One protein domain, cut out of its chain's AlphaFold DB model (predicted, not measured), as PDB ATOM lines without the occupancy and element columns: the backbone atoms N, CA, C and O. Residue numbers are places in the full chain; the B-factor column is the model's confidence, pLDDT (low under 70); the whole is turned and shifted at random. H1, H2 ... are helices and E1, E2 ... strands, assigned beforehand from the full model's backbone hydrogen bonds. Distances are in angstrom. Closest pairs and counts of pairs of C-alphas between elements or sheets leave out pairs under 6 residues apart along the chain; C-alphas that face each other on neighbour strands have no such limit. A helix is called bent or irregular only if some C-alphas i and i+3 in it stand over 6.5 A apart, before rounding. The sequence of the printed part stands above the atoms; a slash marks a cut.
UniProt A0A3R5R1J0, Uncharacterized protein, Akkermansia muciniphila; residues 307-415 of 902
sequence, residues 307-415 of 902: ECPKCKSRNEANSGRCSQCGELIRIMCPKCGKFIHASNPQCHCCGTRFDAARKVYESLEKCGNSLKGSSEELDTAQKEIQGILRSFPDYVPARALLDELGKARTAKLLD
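This is residues 307 to 415 of the 902 residues of an uncharacterized protein of Akkermansia muciniphila (UniProt A0A3R5R1J0). What shape does the domain have? A small, loop-rich head with the strand hairpin E1 and E2 lies at one end, and an up-and-down bundle of three helices, H1, H2 and H3, each running against the one before it, extends from it. H1 begins next to the hairpin and leads away from the head. What makes it up? The printed part has 109 residues, with E1, E2, H1, H2, H3 in chain order, an antiparallel sheet E1 - E2, and the class mostly helix. It is only just loose, close to compact, with a radius of gyration of the C-alphas of 16.1 A, and elongated, spanning 50 by 30 by 18 A.

How do the strands pair? E1, residues 330 to 332, and E2, residues 339 to 341, form an antiparallel hairpin, with N 331 and O 340 3.0 A apart, within hydrogen-bond range. How do the helices stand? H1, residues 354 to 372, touches H2, residues 375 to 391, opposite ways at a shallow tilt of 23 degrees; their closest C-alphas, Cys 367 and Ala 381, are 5.1 A apart. H2 touches H3, residues 396 to 414, opposite ways at a shallow tilt of 21 degrees, closest at the C-alphas of Ile 385 and Ala 398, 6.0 A. H1 touches H3 with residues 364 to 372 alone, the same way at a shallow tilt of 8 degrees, closest at the C-alphas of Leu 371 and Leu 405, 6.2 A. Which parts stay apart? E1 and E2 are apart from H2 and H3. How are the helix backbones? O i to N i+4 pairs are within hydrogen-bond range in 10 of 15 for H1, 12 of 13 for H2 and 13 of 15 for H3.

Where do the strands begin? C-alpha 330 of E1 is at (183.813, 1.812, 113.868). How long are the helices? First to last C-alpha, H1 is 29.9 A, H2 25.3 A and H3 28.3 A; H1 is only just irregular, with C-alphas 369 and 372 6.9 A apart. H3 ends at C-alpha 414, (146.745, 11.219, 105.257).

How large is it? The two C-alphas farthest apart, Lys 312 and Asp 415, are 50.2 A apart, and the printed part has no cut. Where are the long links and low confidence? The link E2 to H1 is long, with 12 residues; pLDDT is under 70 at residue 307, residues 313 to 319, 322 to 326 and 414 to 415.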
ATOM      1  N   GLU A 307     188.153  -7.882 116.953       69.12
ATOM      2  CA  GLU A 307     188.138  -7.496 118.424       69.12
ATOM      3  C   GLU A 307     187.841  -5.999 118.834       69.12
ATOM      4  O   GLU A 307     188.083  -5.062 118.077       69.12
ATOM      5  N   CYS A 308     187.357  -5.742 120.076       72.62
ATOM      6  CA  CYS A 308     186.948  -4.416 120.623       72.62
ATOM      7  C   CYS A 308     188.043  -3.635 121.411       72.62
ATOM      8  O   CYS A 308     188.649  -4.187 122.331       72.62
ATOM      9  N   PRO A 309     188.234  -2.307 121.207       70.75
ATOM     10  CA  PRO A 309     189.293  -1.548 121.885       70.75
ATOM     11  C   PRO A 309     189.067  -1.261 123.383       70.75
ATOM     12  O   PRO A 309     190.056  -1.239 124.119       70.75
ATOM     13  N   LYS A 310     187.816  -1.065 123.840       76.75
ATOM     14  CA  LYS A 310     187.483  -0.645 125.223       76.75
ATOM     15  C   LYS A 310     187.393  -1.806 126.215       76.75
ATOM     16  O   LYS A 310     187.977  -1.720 127.287       76.75
ATOM     17  N   CYS A 311     186.676  -2.879 125.865       73.81
ATOM     18  CA  CYS A 311     186.449  -4.031 126.754       73.81
ATOM     19  C   CYS A 311     187.038  -5.361 126.243       73.81
ATOM     20  O   CYS A 311     186.809  -6.393 126.861       73.81
ATOM     21  N   LYS A 312     187.789  -5.346 125.129       71.44
ATOM     22  CA  LYS A 312     188.536  -6.496 124.571       71.44
ATOM     23  C   LYS A 312     187.710  -7.711 124.108       71.44
ATOM     24  O   LYS A 312     188.284  -8.740 123.773       71.44
ATOM     25  N   SER A 313     186.385  -7.602 124.008       60.78
ATOM     26  CA  SER A 313     185.538  -8.667 123.447       60.78
ATOM     27  C   SER A 313     185.793  -8.923 121.953       60.78
ATOM     28  O   SER A 313     185.980  -7.987 121.168       60.78
ATOM     29  N   ARG A 314     185.726 -10.194 121.534       62.19
ATOM     30  CA  ARG A 314     185.678 -10.581 120.112       62.19
ATOM     31  C   ARG A 314     184.321 -10.249 119.501       62.19
ATOM     32  O   ARG A 314     183.285 -10.442 120.131       62.19
ATOM     33  N   ASN A 315     184.346  -9.725 118.283       60.47
ATOM     34  CA  ASN A 315     183.177  -9.303 117.515       60.47
ATOM     35  C   ASN A 315     183.360  -9.737 116.044       60.47
ATOM     36  O   ASN A 315     184.461 -10.077 115.609       60.47
ATOM     37  N   GLU A 316     182.291  -9.727 115.252       60.41
ATOM     38  CA  GLU A 316     182.391  -9.979 113.809       60.41
ATOM     39  C   GLU A 316     183.231  -8.904 113.106       60.41
ATOM     40  O   GLU A 316     183.193  -7.731 113.489       60.41
ATOM     41  N   ALA A 317     183.940  -9.292 112.036       63.84
ATOM     42  CA  ALA A 317     184.964  -8.481 111.365       63.84
ATOM     43  C   ALA A 317     184.520  -7.068 110.924       63.84
ATOM     44  O   ALA A 317     185.357  -6.192 110.707       63.84
ATOM     45  N   ASN A 318     183.210  -6.831 110.803       63.94
ATOM     46  CA  ASN A 318     182.628  -5.570 110.351       63.94
ATOM     47  C   ASN A 318     181.758  -4.832 111.391       63.94
ATOM     48  O   ASN A 318     181.148  -3.828 111.025       63.94
ATOM     49  N   SER A 319     181.706  -5.262 112.661       69.44
ATOM     50  CA  SER A 319     180.801  -4.660 113.658       69.44
ATOM     51  C   SER A 319     181.067  -3.166 113.932       69.44
ATOM     52  O   SER A 319     182.211  -2.722 114.053       69.44
ATOM     53  N   GLY A 320     179.989  -2.380 114.054       70.00
ATOM     54  CA  GLY A 320     180.034  -0.932 114.311       70.00
ATOM     55  C   GLY A 320     180.101  -0.539 115.792       70.00
ATOM     56  O   GLY A 320     180.749   0.450 116.142       70.00
ATOM     57  N   ARG A 321     179.473  -1.323 116.677       76.94
ATOM     58  CA  ARG A 321     179.466  -1.133 118.139       76.94
ATOM     59  C   ARG A 321     179.839  -2.438 118.840       76.94
ATOM     60  O   ARG A 321     179.635  -3.526 118.310       76.94
ATOM     61  N   CYS A 322     180.373  -2.325 120.048       68.50
ATOM     62  CA  CYS A 322     180.671  -3.475 120.885       68.50
ATOM     63  C   CYS A 322     179.389  -4.115 121.426       68.50
ATOM     64  O   CYS A 322     178.645  -3.457 122.152       68.50
ATOM     65  N   SER A 323     179.206  -5.416 121.184       64.38
ATOM     66  CA  SER A 323     178.094  -6.213 121.731       64.38
ATOM     67  C   SER A 323     178.020  -6.196 123.266       64.38
ATOM     68  O   SER A 323     176.933  -6.179 123.827       64.38
ATOM     69  N   GLN A 324     179.172  -6.152 123.944       58.31
ATOM     70  CA  GLN A 324     179.257  -6.177 125.411       58.31
ATOM     71  C   GLN A 324     179.146  -4.802 126.106       58.31
ATOM     72  O   GLN A 324     178.617  -4.732 127.210       58.31
ATOM     73  N   CYS A 325     179.677  -3.715 125.524       68.12
ATOM     74  CA  CYS A 325     179.790  -2.413 126.214       68.12
ATOM     75  C   CYS A 325     179.240  -1.199 125.442       68.12
ATOM     76  O   CYS A 325     179.409  -0.067 125.895       68.12
ATOM     77  N   GLY A 326     178.632  -1.398 124.266       67.81
ATOM     78  CA  GLY A 326     177.990  -0.343 123.466       67.81
ATOM     79  C   GLY A 326     178.925   0.688 122.811       67.81
ATOM     80  O   GLY A 326     178.469   1.485 121.983       67.81
ATOM     81  N   GLU A 327     180.222   0.672 123.138       81.62
ATOM     82  CA  GLU A 327     181.220   1.590 122.578       81.62
ATOM     83  C   GLU A 327     181.302   1.460 121.053       81.62
ATOM     84  O   GLU A 327     181.263   0.354 120.507       81.62
ATOM     85  N   LEU A 328     181.438   2.595 120.367       76.69
ATOM     86  CA  LEU A 328     181.618   2.643 118.920       76.69
ATOM     87  C   LEU A 328     182.980   2.040 118.560       76.69
ATOM     88  O   LEU A 328     184.020   2.604 118.881       76.69
ATOM     89  N   ILE A 329     182.968   0.892 117.882       76.12
ATOM     90  CA  ILE A 329     184.165   0.219 117.359       76.12
ATOM     91  C   ILE A 329     184.568   0.853 116.022       76.12
ATOM     92  O   ILE A 329     185.756   0.959 115.713       76.12
ATOM     93  N   ARG A 330     183.594   1.314 115.229       82.31
ATOM     94  CA  ARG A 330     183.813   1.812 113.868       82.31
ATOM     95  C   ARG A 330     182.783   2.888 113.511       82.31
ATOM     96  O   ARG A 330     181.586   2.621 113.549       82.31
ATOM     97  N   ILE A 331     183.235   4.085 113.125       83.69
ATOM     98  CA  ILE A 331     182.367   5.202 112.691       83.69
ATOM     99  C   ILE A 331     182.673   5.615 111.255       83.69
ATOM    100  O   ILE A 331     183.811   5.503 110.802       83.69
ATOM    101  N   MET A 332     181.679   6.109 110.518       83.62
ATOM    102  CA  MET A 332     181.889   6.589 109.149       83.62
ATOM    103  C   MET A 332     182.362   8.045 109.140       83.62
ATOM    104  O   MET A 332     181.707   8.913 109.716       83.62
ATOM    105  N   CYS A 333     183.482   8.327 108.468       86.88
ATOM    106  CA  CYS A 333     184.018   9.682 108.368       86.88
ATOM    107  C   CYS A 333     183.073  10.608 107.575       86.88
ATOM    108  O   CYS A 333     182.790  10.304 106.412       86.88
ATOM    109  N   PRO A 334     182.657  11.771 108.118       85.25
ATOM    110  CA  PRO A 334     181.735  12.671 107.425       85.25
ATOM    111  C   PRO A 334     182.339  13.377 106.203       85.25
ATOM    112  O   PRO A 334     181.597  13.864 105.360       85.25
ATOM    113  N   LYS A 335     183.674  13.405 106.073       83.62
ATOM    114  CA  LYS A 335     184.373  14.069 104.961       83.62
ATOM    115  C   LYS A 335     184.661  13.158 103.759       83.62
ATOM    116  O   LYS A 335     184.770  13.662 102.650       83.62
ATOM    117  N   CYS A 336     184.835  11.846 103.956       85.19
ATOM    118  CA  CYS A 336     185.231  10.930 102.869       85.19
ATOM    119  C   CYS A 336     184.491   9.583 102.832       85.19
ATOM    120  O   CYS A 336     184.860   8.715 102.045       85.19
ATOM    121  N   GLY A 337     183.513   9.346 103.713       81.31
ATOM    122  CA  GLY A 337     182.734   8.101 103.749       81.31
ATOM    123  C   GLY A 337     183.504   6.843 104.179       81.31
ATOM    124  O   GLY A 337     182.886   5.823 104.464       81.31
ATOM    125  N   LYS A 338     184.839   6.872 104.290       85.81
ATOM    126  CA  LYS A 338     185.597   5.724 104.805       85.81
ATOM    127  C   LYS A 338     185.425   5.585 106.314       85.81
ATOM    128  O   LYS A 338     185.418   6.563 107.065       85.81
ATOM    129  N   PHE A 339     185.323   4.341 106.759       81.50
ATOM    130  CA  PHE A 339     185.204   4.015 108.170       81.50
ATOM    131  C   PHE A 339     186.518   4.223 108.929       81.50
ATOM    132  O   PHE A 339     187.583   3.793 108.488       81.50
ATOM    133  N   ILE A 340     186.417   4.824 110.111       82.94
ATOM    134  CA  ILE A 340     187.491   4.976 111.087       82.94
ATOM    135  C   ILE A 340     187.224   3.966 112.208       82.94
ATOM    136  O   ILE A 340     186.187   4.035 112.869       82.94
ATOM    137  N   HIS A 341     188.133   3.011 112.404       82.19
ATOM    138  CA  HIS A 341     188.129   2.150 113.589       82.19
ATOM    139  C   HIS A 341     188.529   2.968 114.823       82.19
ATOM    140  O   HIS A 341     189.413   3.814 114.717       82.19
ATOM    141  N   ALA A 342     187.931   2.713 115.985       77.06
ATOM    142  CA  ALA A 342     188.133   3.513 117.195       77.06
ATOM    143  C   ALA A 342     189.548   3.427 117.794       77.06
ATOM    144  O   ALA A 342     189.938   4.302 118.559       77.06
ATOM    145  N   SER A 343     190.348   2.431 117.398       73.75
ATOM    146  CA  SER A 343     191.793   2.402 117.689       73.75
ATOM    147  C   SER A 343     192.606   3.451 116.912       73.75
ATOM    148  O   SER A 343     193.777   3.644 117.219       73.75
ATOM    149  N   ASN A 344     192.026   4.103 115.895       82.00
ATOM    150  CA  ASN A 344     192.717   5.060 115.031       82.00
ATOM    151  C   ASN A 344     192.294   6.501 115.378       82.00
ATOM    152  O   ASN A 344     191.110   6.826 115.257       82.00
ATOM    153  N   PRO A 345     193.228   7.407 115.729       82.56
ATOM    154  CA  PRO A 345     192.889   8.765 116.174       82.56
ATOM    155  C   PRO A 345     192.332   9.666 115.056       82.56
ATOM    156  O   PRO A 345     191.677  10.678 115.325       82.56
ATOM    157  N   GLN A 346     192.570   9.312 113.791       87.44
ATOM    158  CA  GLN A 346     192.126  10.066 112.620       87.44
ATOM    159  C   GLN A 346     191.814   9.154 111.430       87.44
ATOM    160  O   GLN A 346     192.274   8.015 111.347       87.44
ATOM    161  N   CYS A 347     191.044   9.670 110.473       85.19
ATOM    162  CA  CYS A 347     190.777   8.984 109.220       85.19
ATOM    163  C   CYS A 347     192.045   8.888 108.356       85.19
ATOM    164  O   CYS A 347     192.519   9.903 107.842       85.19
ATOM    165  N   HIS A 348     192.507   7.661 108.097       81.69
ATOM    166  CA  HIS A 348     193.637   7.347 107.207       81.69
ATOM    167  C   HIS A 348     193.535   7.919 105.780       81.69
ATOM    168  O   HIS A 348     194.529   7.941 105.066       81.69
ATOM    169  N   CYS A 349     192.353   8.362 105.338       85.44
ATOM    170  CA  CYS A 349     192.128   8.834 103.970       85.44
ATOM    171  C   CYS A 349     192.008  10.358 103.828       85.44
ATOM    172  O   CYS A 349     192.172  10.870 102.725       85.44
ATOM    173  N   CYS A 350     191.662  11.087 104.894       85.88
ATOM    174  CA  CYS A 350     191.398  12.533 104.800       85.88
ATOM    175  C   CYS A 350     191.765  13.343 106.054       85.88
ATOM    176  O   CYS A 350     191.408  14.520 106.137       85.88
ATOM    177  N   GLY A 351     192.410  12.724 107.051       83.62
ATOM    178  CA  GLY A 351     192.899  13.391 108.264       83.62
ATOM    179  C   GLY A 351     191.828  13.830 109.272       83.62
ATOM    180  O   GLY A 351     192.164  14.372 110.319       83.62
ATOM    181  N   THR A 352     190.535  13.604 109.012       87.31
ATOM    182  CA  THR A 352     189.470  13.969 109.962       87.31
ATOM    183  C   THR A 352     189.642  13.208 111.278       87.31
ATOM    184  O   THR A 352     189.593  11.977 111.290       87.31
ATOM    185  N   ARG A 353     189.815  13.944 112.382       85.44
ATOM    186  CA  ARG A 353     189.917  13.397 113.744       85.44
ATOM    187  C   ARG A 353     188.679  12.586 114.127       85.44
ATOM    188  O   ARG A 353     187.556  13.003 113.837       85.44
ATOM    189  N   PHE A 354     188.889  11.484 114.844       82.75
ATOM    190  CA  PHE A 354     187.814  10.611 115.322       82.75
ATOM    191  C   PHE A 354     186.789  11.377 116.180       82.75
ATOM    192  O   PHE A 354     185.590  11.269 115.942       82.75
ATOM    193  N   ASP A 355     187.248  12.244 117.090       82.81
ATOM    194  CA  ASP A 355     186.382  13.045 117.978       82.81
ATOM    195  C   ASP A 355     185.434  13.986 117.218       82.81
ATOM    196  O   ASP A 355     184.281  14.173 117.604       82.81
ATOM    197  N   ALA A 356     185.912  14.580 116.119       83.25
ATOM    198  CA  ALA A 356     185.110  15.476 115.291       83.25
ATOM    199  C   ALA A 356     184.033  14.699 114.518       83.25
ATOM    200  O   ALA A 356     182.899  15.158 114.410       83.25
ATOM    201  N   ALA A 357     184.366  13.498 114.033       84.19
ATOM    202  CA  ALA A 357     183.397  12.596 113.415       84.19
ATOM    203  C   ALA A 357     182.368  12.059 114.432       84.19
ATOM    204  O   ALA A 357     181.188  11.963 114.099       84.19
ATOM    205  N   ARG A 358     182.786  11.777 115.678       84.12
ATOM    206  CA  ARG A 358     181.904  11.333 116.773       84.12
ATOM    207  C   ARG A 358     180.812  12.372 117.081       84.12
ATOM    208  O   ARG A 358     179.644  12.004 117.115       84.12
ATOM    209  N   LYS A 359     181.152  13.664 117.186       85.50
ATOM    210  CA  LYS A 359     180.161  14.737 117.429       85.50
ATOM    211  C   LYS A 359     179.079  14.830 116.344       85.50
ATOM    212  O   LYS A 359     177.911  15.016 116.662       85.50
ATOM    213  N   VAL A 360     179.451  14.677 115.069       86.31
ATOM    214  CA  VAL A 360     178.481  14.684 113.953       86.31
ATOM    215  C   VAL A 360     177.529  13.486 114.048       86.31
ATOM    216  O   VAL A 360     176.335  13.626 113.797       86.31
ATOM    217  N   TYR A 361     178.044  12.320 114.447       85.12
ATOM    218  CA  TYR A 361     177.245  11.112 114.659       85.12
ATOM    219  C   TYR A 361     176.239  11.282 115.816       85.12
ATOM    220  O   TYR A 361     175.056  10.996 115.642       85.12
ATOM    221  N   GLU A 362     176.675  11.834 116.954       84.81
ATOM    222  CA  GLU A 362     175.822  12.122 118.123       84.81
ATOM    223  C   GLU A 362     174.696  13.133 117.813       84.81
ATOM    224  O   GLU A 362     173.572  12.977 118.293       84.81
ATOM    225  N   SER A 363     174.955  14.154 116.986       85.62
ATOM    226  CA  SER A 363     173.920  15.110 116.549       85.62
ATOM    227  C   SER A 363     172.843  14.464 115.670       85.62
ATOM    228  O   SER A 363     171.659  14.764 115.828       85.62
ATOM    229  N   LEU A 364     173.215  13.536 114.779       86.56
ATOM    230  CA  LEU A 364     172.233  12.781 113.992       86.56
ATOM    231  C   LEU A 364     171.406  11.822 114.861       86.56
ATOM    232  O   LEU A 364     170.205  11.684 114.631       86.56
ATOM    233  N   GLU A 365     172.014  11.206 115.878       83.50
ATOM    234  CA  GLU A 365     171.313  10.341 116.841       83.50
ATOM    235  C   GLU A 365     170.232  11.131 117.610       83.50
ATOM    236  O   GLU A 365     169.108  10.652 117.760       83.50
ATOM    237  N   LYS A 366     170.507  12.392 117.983       84.56
ATOM    238  CA  LYS A 366     169.497  13.311 118.545       84.56
ATOM    239  C   LYS A 366     168.379  13.640 117.556       84.56
ATOM    240  O   LYS A 366     167.212  13.487 117.906       84.56
ATOM    241  N   CYS A 367     168.720  14.038 116.328       86.44
ATOM    242  CA  CYS A 367     167.732  14.378 115.299       86.44
ATOM    243  C   CYS A 367     166.785  13.205 114.979       86.44
ATOM    244  O   CYS A 367     165.609  13.423 114.691       86.44
ATOM    245  N   GLY A 368     167.274  11.961 115.059       83.44
ATOM    246  CA  GLY A 368     166.461  10.761 114.844       83.44
ATOM    247  C   GLY A 368     165.412  10.515 115.928       83.44
ATOM    248  O   GLY A 368     164.330  10.013 115.624       83.44
ATOM    249  N   ASN A 369     165.664  10.934 117.170       82.62
ATOM    250  CA  ASN A 369     164.677  10.813 118.245       82.62
ATOM    251  C   ASN A 369     163.460  11.736 118.022       82.62
ATOM    252  O   ASN A 369     162.341  11.366 118.382       82.62
ATOM    253  N   SER A 370     163.643  12.875 117.342       81.44
ATOM    254  CA  SER A 370     162.569  13.829 117.014       81.44
ATOM    255  C   SER A 370     161.575  13.336 115.951       81.44
ATOM    256  O   SER A 370     160.547  13.975 115.743       81.44
ATOM    257  N   LEU A 371     161.811  12.186 115.298       77.50
ATOM    258  CA  LEU A 371     160.915  11.625 114.267       77.50
ATOM    259  C   LEU A 371     159.485  11.328 114.763       77.50
ATOM    260  O   LEU A 371     158.569  11.208 113.951       77.50
ATOM    261  N   LYS A 372     159.284  11.205 116.082       75.69
ATOM    262  CA  LYS A 372     157.973  10.961 116.716       75.69
ATOM    263  C   LYS A 372     157.281  12.236 117.225       75.69
ATOM    264  O   LYS A 372     156.230  12.137 117.851       75.69
ATOM    265  N   GLY A 373     157.875  13.404 116.985       75.56
ATOM    266  CA  GLY A 373     157.491  14.666 117.610       75.56
ATOM    267  C   GLY A 373     156.281  15.399 117.015       75.56
ATOM    268  O   GLY A 373     155.564  14.927 116.117       75.56
ATOM    269  N   SER A 374     156.075  16.614 117.517       76.81
ATOM    270  CA  SER A 374     155.196  17.637 116.945       76.81
ATOM    271  C   SER A 374     155.666  18.048 115.535       76.81
ATOM    272  O   SER A 374     156.747  17.671 115.088       76.81
ATOM    273  N   SER A 375     154.860  18.813 114.786       72.31
ATOM    274  CA  SER A 375     155.334  19.330 113.485       72.31
ATOM    275  C   SER A 375     156.557  20.248 113.645       72.31
ATOM    276  O   SER A 375     157.468  20.216 112.826       72.31
ATOM    277  N   GLU A 376     156.603  21.002 114.741       75.94
ATOM    278  CA  GLU A 376     157.646  21.978 115.065       75.94
ATOM    279  C   GLU A 376     158.981  21.315 115.458       75.94
ATOM    280  O   GLU A 376     160.063  21.791 115.104       75.94
ATOM    281  N   GLU A 377     158.925  20.146 116.104       77.38
ATOM    282  CA  GLU A 377     160.105  19.316 116.383       77.38
ATOM    283  C   GLU A 377     160.692  18.717 115.089       77.38
ATOM    284  O   GLU A 377     161.915  18.685 114.923       77.38
ATOM    285  N   LEU A 378     159.838  18.333 114.128       78.38
ATOM    286  CA  LEU A 378     160.262  17.889 112.792       78.38
ATOM    287  C   LEU A 378     160.877  19.039 111.966       78.38
ATOM    288  O   LEU A 378     161.816  18.811 111.202       78.38
ATOM    289  N   ASP A 379     160.379  20.274 112.104       79.56
ATOM    290  CA  ASP A 379     160.981  21.477 111.501       79.56
ATOM    291  C   ASP A 379     162.344  21.822 112.118       79.56
ATOM    292  O   ASP A 379     163.265  22.237 111.409       79.56
ATOM    293  N   THR A 380     162.501  21.613 113.424       84.56
ATOM    294  CA  THR A 380     163.757  21.879 114.139       84.56
ATOM    295  C   THR A 380     164.846  20.875 113.748       84.56
ATOM    296  O   THR A 380     165.933  21.284 113.332       84.56
ATOM    297  N   ALA A 381     164.538  19.572 113.758       85.12
ATOM    298  CA  ALA A 381     165.472  18.526 113.332       85.12
ATOM    299  C   ALA A 381     165.890  18.672 111.855       85.12
ATOM    300  O   ALA A 381     167.058  18.475 111.510       85.12
ATOM    301  N   GLN A 382     164.970  19.096 110.977       85.31
ATOM    302  CA  GLN A 382     165.288  19.372 109.573       85.31
ATOM    303  C   GLN A 382     166.344  20.482 109.424       85.31
ATOM    304  O   GLN A 382     167.274  20.333 108.627       85.31
ATOM    305  N   LYS A 383     166.238  21.575 110.193       86.38
ATOM    306  CA  LYS A 383     167.215  22.680 110.165       86.38
ATOM    307  C   LYS A 383     168.603  22.235 110.639       86.38
ATOM    308  O   LYS A 383     169.598  22.619 110.025       86.38
ATOM    309  N   GLU A 384     168.680  21.411 111.686       86.81
ATOM    310  CA  GLU A 384     169.953  20.909 112.227       86.81
ATOM    311  C   GLU A 384     170.668  19.972 111.233       86.81
ATOM    312  O   GLU A 384     171.844  20.176 110.922       86.81
ATOM    313  N   ILE A 385     169.940  19.027 110.624       86.38
ATOM    314  CA  ILE A 385     170.474  18.140 109.574       86.38
ATOM    315  C   ILE A 385     170.931  18.941 108.346       86.38
ATOM    316  O   ILE A 385     172.004  18.677 107.798       86.38
ATOM    317  N   GLN A 386     170.165  19.951 107.921       87.75
ATOM    318  CA  GLN A 386     170.583  20.852 106.841       87.75
ATOM    319  C   GLN A 386     171.853  21.639 107.204       87.75
ATOM    320  O   GLN A 386     172.689  21.871 106.334       87.75
ATOM    321  N   GLY A 387     172.047  22.003 108.476       87.06
ATOM    322  CA  GLY A 387     173.298  22.576 108.981       87.06
ATOM    323  C   GLY A 387     174.492  21.629 108.821       87.06
ATOM    324  O   GLY A 387     175.534  22.034 108.303       87.06
ATOM    325  N   ILE A 388     174.326  20.350 109.175       86.62
ATOM    326  CA  ILE A 388     175.347  19.306 108.975       86.62
ATOM    327  C   ILE A 388     175.670  19.143 107.481       86.62
ATOM    328  O   ILE A 388     176.845  19.104 107.111       86.62
ATOM    329  N   LEU A 389     174.652  19.116 106.614       86.62
ATOM    330  CA  LEU A 389     174.816  18.985 105.163       86.62
ATOM    331  C   LEU A 389     175.461  20.215 104.496       86.62
ATOM    332  O   LEU A 389     176.067  20.065 103.443       86.62
ATOM    333  N   ARG A 390     175.423  21.414 105.093       88.62
ATOM    334  CA  ARG A 390     176.220  22.558 104.591       88.62
ATOM    335  C   ARG A 390     177.722  22.337 104.781       88.62
ATOM    336  O   ARG A 390     178.502  22.703 103.908       88.62
ATOM    337  N   SER A 391     178.118  21.727 105.896       83.19
ATOM    338  CA  SER A 391     179.523  21.408 106.200       83.19
ATOM    339  C   SER A 391     179.998  20.109 105.537       83.19
ATOM    340  O   SER A 391     181.179  19.974 105.220       83.19
ATOM    341  N   PHE A 392     179.087  19.154 105.325       84.75
ATOM    342  CA  PHE A 392     179.363  17.837 104.744       84.75
ATOM    343  C   PHE A 392     178.276  17.442 103.721       84.75
ATOM    344  O   PHE A 392     177.432  16.593 104.025       84.75
ATOM    345  N   PRO A 393     178.275  18.032 102.505       82.12
ATOM    346  CA  PRO A 393     177.190  17.868 101.530       82.12
ATOM    347  C   PRO A 393     176.840  16.421 101.195       82.12
ATOM    348  O   PRO A 393     175.658  16.088 101.090       82.12
ATOM    349  N   ASP A 394     177.842  15.553 101.058       81.88
ATOM    350  CA  ASP A 394     177.686  14.155 100.637       81.88
ATOM    351  C   ASP A 394     177.605  13.156 101.802       81.88
ATOM    352  O   ASP A 394     177.759  11.947 101.608       81.88
ATOM    353  N   TYR A 395     177.340  13.620 103.031       86.56
ATOM    354  CA  TYR A 395     177.238  12.717 104.176       86.56
ATOM    355  C   TYR A 395     175.932  11.907 104.156       86.56
ATOM    356  O   TYR A 395     174.876  12.348 104.617       86.56
ATOM    357  N   VAL A 396     176.030  10.683 103.628       85.44
ATOM    358  CA  VAL A 396     174.919   9.738 103.414       85.44
ATOM    359  C   VAL A 396     173.953   9.601 104.609       85.44
ATOM    360  O   VAL A 396     172.748   9.684 104.370       85.44
ATOM    361  N   PRO A 397     174.391   9.459 105.882       83.62
ATOM    362  CA  PRO A 397     173.473   9.280 107.010       83.62
ATOM    363  C   PRO A 397     172.607  10.514 107.282       83.62
ATOM    364  O   PRO A 397     171.442  10.376 107.640       83.62
ATOM    365  N   ALA A 398     173.146  11.718 107.059       85.00
ATOM    366  CA  ALA A 398     172.388  12.959 107.197       85.00
ATOM    367  C   ALA A 398     171.328  13.093 106.088       85.00
ATOM    368  O   ALA A 398     170.189  13.461 106.370       85.00
ATOM    369  N   ARG A 399     171.660  12.722 104.840       83.69
ATOM    370  CA  ARG A 399     170.679  12.677 103.738       83.69
ATOM    371  C   ARG A 399     169.570  11.648 103.995       83.69
ATOM    372  O   ARG A 399     168.406  11.957 103.775       83.69
ATOM    373  N   ALA A 400     169.918  10.460 104.495       84.50
ATOM    374  CA  ALA A 400     168.946   9.417 104.829       84.50
ATOM    375  C   ALA A 400     167.972   9.857 105.937       84.50
ATOM    376  O   ALA A 400     166.772   9.621 105.838       84.50
ATOM    377  N   LEU A 401     168.465  10.553 106.968       83.75
ATOM    378  CA  LEU A 401     167.617  11.024 108.062       83.75
ATOM    379  C   LEU A 401     166.665  12.161 107.644       83.75
ATOM    380  O   LEU A 401     165.546  12.253 108.150       83.75
ATOM    381  N   LEU A 402     167.079  12.997 106.686       84.31
ATOM    382  CA  LEU A 402     166.229  14.035 106.095       84.31
ATOM    383  C   LEU A 402     165.032  13.444 105.320       84.31
ATOM    384  O   LEU A 402     163.940  14.007 105.361       84.31
ATOM    385  N   ASP A 403     165.221  12.301 104.656       79.00
ATOM    386  CA  ASP A 403     164.157  11.566 103.956       79.00
ATOM    387  C   ASP A 403     163.123  10.971 104.940       79.00
ATOM    388  O   ASP A 403     161.913  11.086 104.732       79.00
ATOM    389  N   GLU A 404     163.571  10.429 106.080       79.75
ATOM    390  CA  GLU A 404     162.670   9.944 107.142       79.75
ATOM    391  C   GLU A 404     161.800  11.060 107.756       79.75
ATOM    392  O   GLU A 404     160.609  10.845 108.007       79.75
ATOM    393  N   LEU A 405     162.335  12.278 107.924       80.06
ATOM    394  CA  LEU A 405     161.545  13.441 108.363       80.06
ATOM    395  C   LEU A 405     160.420  13.789 107.371       80.06
ATOM    396  O   LEU A 405     159.307  14.120 107.791       80.06
ATOM    397  N   GLY A 406     160.675  13.674 106.063       73.31
ATOM    398  CA  GLY A 406     159.652  13.852 105.027       73.31
ATOM    399  C   GLY A 406     158.516  12.834 105.160       73.31
ATOM    400  O   GLY A 406     157.340  13.205 105.180       73.31
ATOM    401  N   LYS A 407     158.860  11.556 105.368       73.88
ATOM    402  CA  LYS A 407     157.889  10.465 105.582       73.88
ATOM    403  C   LYS A 407     157.045  10.666 106.841       73.88
ATOM    404  O   LYS A 407     155.881  10.258 106.854       73.88
ATOM    405  N   ALA A 408     157.594  11.268 107.897       74.88
ATOM    406  CA  ALA A 408     156.846  11.580 109.116       74.88
ATOM    407  C   ALA A 408     155.772  12.661 108.878       74.88
ATOM    408  O   ALA A 408     154.646  12.517 109.357       74.88
ATOM    409  N   ARG A 409     156.071  13.699 108.079       73.25
ATOM    410  CA  ARG A 409     155.091  14.742 107.712       73.25
ATOM    411  C   ARG A 409     153.968  14.204 106.836       73.25
ATOM    412  O   ARG A 409     152.807  14.465 107.137       73.25
ATOM    413  N   THR A 410     154.302  13.427 105.800       70.00
ATOM    414  CA  THR A 410     153.296  12.855 104.890       70.00
ATOM    415  C   THR A 410     152.232  12.078 105.661       70.00
ATOM    416  O   THR A 410     151.061  12.223 105.341       70.00
ATOM    417  N   ALA A 411     152.612  11.325 106.706       70.25
ATOM    418  CA  ALA A 411     151.678  10.550 107.531       70.25
ATOM    419  C   ALA A 411     150.520  11.393 108.093       70.25
ATOM    420  O   ALA A 411     149.366  11.032 107.893       70.25
ATOM    421  N   LYS A 412     150.827  12.535 108.728       72.69
ATOM    422  CA  LYS A 412     149.826  13.393 109.392       72.69
ATOM    423  C   LYS A 412     148.851  14.062 108.412       72.69
ATOM    424  O   LYS A 412     147.778  14.486 108.825       72.69
ATOM    425  N   LEU A 413     149.205  14.159 107.127       72.25
ATOM    426  CA  LEU A 413     148.308  14.656 106.076       72.25
ATOM    427  C   LEU A 413     147.305  13.587 105.605       72.25
ATOM    428  O   LEU A 413     146.252  13.934 105.085       72.25
ATOM    429  N   LEU A 414     147.610  12.293 105.766       68.38
ATOM    430  CA  LEU A 414     146.745  11.219 105.257       68.38
ATOM    431  C   LEU A 414     145.464  11.064 106.093       68.38
ATOM    432  O   LEU A 414     144.431  10.652 105.565       68.38
ATOM    433  N   ASP A 415     145.523  11.433 107.376       69.62
ATOM    434  CA  ASP A 415     144.436  11.268 108.348       69.62
ATOM    435  C   ASP A 415     143.171  12.098 108.024       69.62
ATOM    436  O   ASP A 415     142.097  11.815 108.559       69.62
TER     437      ASP A 415